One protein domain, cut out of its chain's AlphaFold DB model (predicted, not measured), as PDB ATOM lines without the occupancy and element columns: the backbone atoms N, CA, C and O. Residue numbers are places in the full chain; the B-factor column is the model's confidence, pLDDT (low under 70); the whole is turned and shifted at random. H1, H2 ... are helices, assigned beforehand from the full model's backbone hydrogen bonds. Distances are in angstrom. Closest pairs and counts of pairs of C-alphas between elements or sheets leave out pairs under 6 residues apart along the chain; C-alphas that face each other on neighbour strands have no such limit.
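Overview. This is residues 35 to 84 of the 102 residues of an uncharacterized protein of Planctomycetaceae bacterium (UniProt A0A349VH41). This domain has little regular structure: two short helices, H1 and H2, pack together at one end, and a long loop, residues 42 to 71, makes the other end. The loop swings out through residues 46 to 53, comes back in near Gly 60, and swings out again round Gly 65 before it reaches H2. The printed part has 50 residues, with H1 before H2, no named strand, and only 18 residues in named elements; the class is all helix. The whole is compact, with a radius of gyration of the C-alphas of 10.9 A and spans of 30 by 24 by 15 A.

Along the chain. H1, residues 35 to 41, begins at C-alpha 35 (177.271, 186.781, 115.593) and is 9.8 A long from first to last C-alpha. H2, residues 72 to 82, is 15.1 A long and ends at C-alpha 82 (182.935, 182.145, 106.267).

Arrangement. H1 and H2 touch, their closest C-alphas being those of Val 36 and Ser 79, 5.8 A apart. They run opposite ways at a steep tilt of 54 degrees. In H1 and H2 every O i to N i+4 pair is within hydrogen-bond range.

Size, cuts and confidence. The C-alphas of Gly 65 and Gly 84, the two farthest apart, are 33.0 A apart. The link from H1 to H2 is long, with 30 residues. The printed part has no cut, and no printed residue has a pLDDT under 70.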
ATOM      1  N   TRP A  35     177.999 185.853 116.451       97.44
ATOM      2  CA  TRP A  35     177.271 186.781 115.593       97.44
ATOM      3  C   TRP A  35     176.885 186.144 114.250       97.44
ATOM      4  O   TRP A  35     175.723 186.223 113.860       97.44
ATOM      5  N   VAL A  36     177.821 185.449 113.583       97.94
ATOM      6  CA  VAL A  36     177.584 184.796 112.273       97.94
ATOM      7  C   VAL A  36     176.614 183.607 112.404       97.94
ATOM      8  O   VAL A  36     175.582 183.584 111.741       97.94
ATOM      9  N   VAL A  37     176.894 182.694 113.340       98.19
ATOM     10  CA  VAL A  37     175.934 182.195 114.338       98.19
ATOM     11  C   VAL A  37     174.468 182.620 114.185       98.19
ATOM     12  O   VAL A  37     173.639 182.039 113.472       98.19
ATOM     13  N   GLY A  38     174.151 183.652 114.961       97.62
ATOM     14  CA  GLY A  38     172.804 184.164 115.131       97.62
ATOM     15  C   GLY A  38     172.177 184.625 113.822       97.62
ATOM     16  O   GLY A  38     171.035 184.257 113.570       97.62
ATOM     17  N   ILE A  39     172.906 185.366 112.980       97.44
ATOM     18  CA  ILE A  39     172.304 185.936 111.767       97.44
ATOM     19  C   ILE A  39     171.934 184.858 110.741       97.44
ATOM     20  O   ILE A  39     170.919 184.991 110.069       97.44
ATOM     21  N   ILE A  40     172.697 183.759 110.645       97.44
ATOM     22  CA  ILE A  40     172.333 182.619 109.785       97.44
ATOM     23  C   ILE A  40     171.165 181.832 110.386       97.44
ATOM     24  O   ILE A  40     170.289 181.370 109.656       97.44
ATOM     25  N   THR A  41     171.143 181.685 111.711       97.75
ATOM     26  CA  THR A  41     170.067 180.979 112.420       97.75
ATOM     27  C   THR A  41     168.727 181.670 112.199       97.75
ATOM     28  O   THR A  41     167.771 181.034 111.749       97.75
ATOM     29  N   ASP A  42     168.666 182.965 112.504       96.62
ATOM     30  CA  ASP A  42     167.446 183.752 112.432       96.62
ATOM     31  C   ASP A  42     167.750 185.247 112.200       96.62
ATOM     32  O   ASP A  42     167.921 185.999 113.164       96.62
ATOM     33  N   PRO A  43     167.779 185.716 110.940       95.69
ATOM     34  CA  PRO A  43     167.976 187.132 110.634       95.69
ATOM     35  C   PRO A  43     166.806 188.023 111.087       95.69
ATOM     36  O   PRO A  43     166.973 189.239 111.135       95.69
ATOM     37  N   THR A  44     165.652 187.446 111.453       95.06
ATOM     38  CA  THR A  44     164.470 188.173 111.957       95.06
ATOM     39  C   THR A  44     164.473 188.348 113.480       95.06
ATOM     40  O   THR A  44     163.543 188.895 114.066       95.06
ATOM     41  N   HIS A  45     165.524 187.896 114.167       95.44
ATOM     42  CA  HIS A  45     165.682 188.178 115.589       95.44
ATOM     43  C   HIS A  45     165.850 189.695 115.825       95.44
ATOM     44  O   HIS A  45     166.502 190.369 115.030       95.44
ATOM     45  N   GLN A  46     165.360 190.229 116.956       94.38
ATOM     46  CA  GLN A  46     165.417 191.672 117.306       94.38
ATOM     47  C   GLN A  46     166.823 192.290 117.239       94.38
ATOM     48  O   GLN A  46     166.998 193.490 117.063       94.38
ATOM     49  N   ARG A  47     167.833 191.435 117.379       93.44
ATOM     50  CA  ARG A  47     169.252 191.770 117.294       93.44
ATOM     51  C   ARG A  47     169.714 192.126 115.871       93.44
ATOM     52  O   ARG A  47     170.777 192.713 115.720       93.44
ATOM     53  N   PHE A  48     168.972 191.733 114.841       94.94
ATOM     54  CA  PHE A  48     169.368 191.847 113.438       94.94
ATOM     55  C   PHE A  48     168.359 192.689 112.651       94.94
ATOM     56  O   PHE A  48     168.360 193.910 112.783       94.94
ATOM     57  N   TYR A  49     167.516 192.046 111.841       93.75
ATOM     58  CA  TYR A  49     166.566 192.675 110.928       93.75
ATOM     59  C   TYR A  49     165.150 192.139 111.202       93.75
ATOM     60  O   TYR A  49     164.620 191.378 110.392       93.75
ATOM     61  N   PRO A  50     164.527 192.487 112.344       92.69
ATOM     62  CA  PRO A  50     163.259 191.888 112.754       92.69
ATOM     63  C   PRO A  50     162.140 192.087 111.733       92.69
ATOM     64  O   PRO A  50     161.538 191.111 111.289       92.69
ATOM     65  N   ASP A  51     161.946 193.330 111.294       89.75
ATOM     66  CA  ASP A  51     160.863 193.699 110.375       89.75
ATOM     67  C   ASP A  51     161.365 194.061 108.967       89.75
ATOM     68  O   ASP A  51     160.578 194.261 108.044       89.75
ATOM     69  N   THR A  52     162.686 194.169 108.790       89.81
ATOM     70  CA  THR A  52     163.323 194.688 107.565       89.81
ATOM     71  C   THR A  52     164.098 193.633 106.776       89.81
ATOM     72  O   THR A  52     164.680 193.949 105.738       89.81
ATOM     73  N   ASN A  53     164.099 192.375 107.226       91.75
ATOM     74  CA  ASN A  53     164.712 191.272 106.496       91.75
ATOM     75  C   ASN A  53     163.887 190.909 105.249       91.75
ATOM     76  O   ASN A  53     162.787 190.371 105.367       91.75
ATOM     77  N   ASP A  54     164.425 191.164 104.054       88.00
ATOM     78  CA  ASP A  54     163.705 190.972 102.789       88.00
ATOM     79  C   ASP A  54     163.972 189.613 102.120       88.00
ATOM     80  O   ASP A  54     163.092 189.057 101.459       88.00
ATOM     81  N   ARG A  55     165.196 189.088 102.243       89.69
ATOM     82  CA  ARG A  55     165.683 187.976 101.408       89.69
ATOM     83  C   ARG A  55     166.434 186.893 102.157       89.69
ATOM     84  O   ARG A  55     166.576 185.811 101.591       89.69
ATOM     85  N   MET A  56     166.948 187.144 103.364       92.81
ATOM     86  CA  MET A  56     167.747 186.143 104.074       92.81
ATOM     87  C   MET A  56     166.826 185.136 104.783       92.81
ATOM     88  O   MET A  56     166.062 185.530 105.663       92.81
ATOM     89  N   PRO A  57     166.861 183.835 104.441       92.31
ATOM     90  CA  PRO A  57     166.056 182.837 105.136       92.31
ATOM     91  C   PRO A  57     166.539 182.601 106.571       92.31
ATOM     92  O   PRO A  57     167.717 182.759 106.887       92.31
ATOM     93  N   ARG A  58     165.629 182.134 107.428       94.69
ATOM     94  CA  ARG A  58     165.930 181.676 108.792       94.69
ATOM     95  C   ARG A  58     166.441 180.238 108.742       94.69
ATOM     96  O   ARG A  58     165.678 179.304 108.957       94.69
ATOM     97  N   PHE A  59     167.711 180.034 108.397       95.94
ATOM     98  CA  PHE A  59     168.226 178.686 108.122       95.94
ATOM     99  C   PHE A  59     168.190 177.748 109.331       95.94
ATOM    100  O   PHE A  59     168.167 176.538 109.140       95.94
ATOM    101  N   GLY A  60     168.169 178.273 110.557       96.69
ATOM    102  CA  GLY A  60     168.029 177.467 111.773       96.69
ATOM    103  C   GLY A  60     166.582 177.175 112.171       96.69
ATOM    104  O   GLY A  60     166.356 176.542 113.200       96.69
ATOM    105  N   VAL A  61     165.596 177.639 111.397       93.62
ATOM    106  CA  VAL A  61     164.174 177.511 111.726       93.62
ATOM    107  C   VAL A  61     163.422 176.889 110.561       93.62
ATOM    108  O   VAL A  61     163.441 177.385 109.435       93.62
ATOM    109  N   ALA A  62     162.727 175.787 110.836       89.44
ATOM    110  CA  ALA A  62     161.953 175.103 109.815       89.44
ATOM    111  C   ALA A  62     160.814 176.018 109.355       89.44
ATOM    112  O   ALA A  62     160.100 176.597 110.174       89.44
ATOM    113  N   SER A  63     160.659 176.146 108.043       83.94
ATOM    114  CA  SER A  63     159.568 176.901 107.432       83.94
ATOM    115  C   SER A  63     158.645 175.934 106.704       83.94
ATOM    116  O   SER A  63     159.120 175.025 106.019       83.94
ATOM    117  N   GLU A  64     157.332 176.105 106.844       84.62
ATOM    118  CA  GLU A  64     156.367 175.261 106.134       84.62
ATOM    119  C   GLU A  64     156.541 175.401 104.617       84.62
ATOM    120  O   GLU A  64     156.627 176.507 104.087       84.62
ATOM    121  N   GLY A  65     156.651 174.267 103.917       85.12
ATOM    122  CA  GLY A  65     156.935 174.239 102.476       85.12
ATOM    123  C   GLY A  65     158.344 174.711 102.083       85.12
ATOM    124  O   GLY A  65     158.641 174.788 100.892       85.12
ATOM    125  N   GLY A  66     159.206 175.022 103.056       83.44
ATOM    126  CA  GLY A  66     160.581 175.463 102.850       83.44
ATOM    127  C   GLY A  66     161.615 174.343 102.978       83.44
ATOM    128  O   GLY A  66     161.297 173.158 103.086       83.44
ATOM    129  N   LEU A  67     162.890 174.741 102.972       83.69
ATOM    130  CA  LEU A  67     163.999 173.836 103.266       83.69
ATOM    131  C   LEU A  67     163.966 173.401 104.744       83.69
ATOM    132  O   LEU A  67     163.558 174.193 105.601       83.69
ATOM    133  N   PRO A  68     164.425 172.178 105.069       90.94
ATOM    134  CA  PRO A  68     164.641 171.774 106.452       90.94
ATOM    135  C   PRO A  68     165.591 172.732 107.175       90.94
ATOM    136  O   PRO A  68     166.551 173.229 106.578       90.94
ATOM    137  N   ALA A  69     165.349 172.941 108.469       95.88
ATOM    138  CA  ALA A  69     166.265 173.693 109.314       95.88
ATOM    139  C   ALA A  69     167.634 173.007 109.372       95.88
ATOM    140  O   ALA A  69     167.725 171.790 109.557       95.88
ATOM    141  N   LEU A  70     168.689 173.804 109.266       97.12
ATOM    142  CA  LEU A  70     170.042 173.379 109.578       97.12
ATOM    143  C   LEU A  70     170.203 173.231 111.091       97.12
ATOM    144  O   LEU A  70     169.656 174.012 111.873       97.12
ATOM    145  N   THR A  71     170.996 172.248 111.505       97.44
ATOM    146  CA  THR A  71     171.373 172.105 112.912       97.44
ATOM    147  C   THR A  71     172.376 173.182 113.313       97.44
ATOM    148  O   THR A  71     173.051 173.792 112.476       97.44
ATOM    149  N   ARG A  72     172.523 173.390 114.624       96.25
ATOM    150  CA  ARG A  72     173.496 174.336 115.173       96.25
ATOM    151  C   ARG A  72     174.916 174.039 114.682       96.25
ATOM    152  O   ARG A  72     175.615 174.956 114.262       96.25
ATOM    153  N   GLU A  73     175.310 172.770 114.675       97.50
ATOM    154  CA  GLU A  73     176.639 172.307 114.263       97.50
ATOM    155  C   GLU A  73     176.897 172.582 112.775       97.50
ATOM    156  O   GLU A  73     177.997 172.971 112.385       97.50
ATOM    157  N   GLN A  74     175.876 172.422 111.927       98.00
ATOM    158  CA  GLN A  74     175.976 172.732 110.498       98.00
ATOM    159  C   GLN A  74     176.181 174.232 110.270       98.00
ATOM    160  O   GLN A  74     177.038 174.628 109.474       98.00
ATOM    161  N   ILE A  75     175.438 175.075 110.990       98.12
ATOM    162  CA  ILE A  75     175.594 176.528 110.890       98.12
ATOM    163  C   ILE A  75     176.955 176.969 111.448       98.12
ATOM    164  O   ILE A  75     177.595 177.853 110.876       98.12
ATOM    165  N   GLU A  76     177.452 176.340 112.514       97.38
ATOM    166  CA  GLU A  76     178.800 176.584 113.045       97.38
ATOM    167  C   GLU A  76     179.902 176.212 112.050       97.38
ATOM    168  O   GLU A  76     180.879 176.954 111.914       97.38
ATOM    169  N   LEU A  77     179.738 175.112 111.311       97.00
ATOM    170  CA  LEU A  77     180.671 174.717 110.257       97.00
ATOM    171  C   LEU A  77     180.715 175.764 109.135       97.00
ATOM    172  O   LEU A  77     181.799 176.207 108.748       97.00
ATOM    173  N   ILE A  78     179.547 176.205 108.657       96.00
ATOM    174  CA  ILE A  78     179.434 177.269 107.645       96.00
ATOM    175  C   ILE A  78     180.041 178.569 108.172       96.00
ATOM    176  O   ILE A  78     180.810 179.222 107.474       96.00
ATOM    177  N   SER A  79     179.755 178.928 109.423       96.81
ATOM    178  CA  SER A  79     180.293 180.135 110.055       96.81
ATOM    179  C   SER A  79     181.812 180.080 110.162       96.81
ATOM    180  O   SER A  79     182.490 181.060 109.868       96.81
ATOM    181  N   SER A  80     182.372 178.925 110.518       96.00
ATOM    182  CA  SER A  80     183.822 178.714 110.557       96.00
ATOM    183  C   SER A  80     184.444 178.859 109.166       96.00
ATOM    184  O   SER A  80     185.489 179.496 109.026       96.00
ATOM    185  N   TRP A  81     183.772 178.343 108.130       95.12
ATOM    186  CA  TRP A  81     184.171 178.513 106.732       95.12
ATOM    187  C   TRP A  81     184.047 179.960 106.230       95.12
ATOM    188  O   TRP A  81     184.913 180.424 105.506       95.12
ATOM    189  N   LEU A  82     183.034 180.725 106.635       95.31
ATOM    190  CA  LEU A  82     182.935 182.145 106.267       95.31
ATOM    191  C   LEU A  82     184.020 182.992 106.947       95.31
ATOM    192  O   LEU A  82     184.501 183.969 106.380       95.31
ATOM    193  N   ARG A  83     184.420 182.614 108.166       94.19
ATOM    194  CA  ARG A  83     185.338 183.390 109.013       94.19
ATOM    195  C   ARG A  83     186.827 183.143 108.774       94.19
ATOM    196  O   ARG A  83     187.643 183.769 109.440       94.19
ATOM    197  N   GLY A  84     187.221 182.225 107.895       93.62
ATOM    198  CA  GLY A  84     188.645 181.870 107.757       93.62
ATOM    199  C   GLY A  84     189.117 180.744 108.684       93.62
ATOM    200  O   GLY A  84     190.282 180.345 108.602       93.62
TER     201      GLY A  84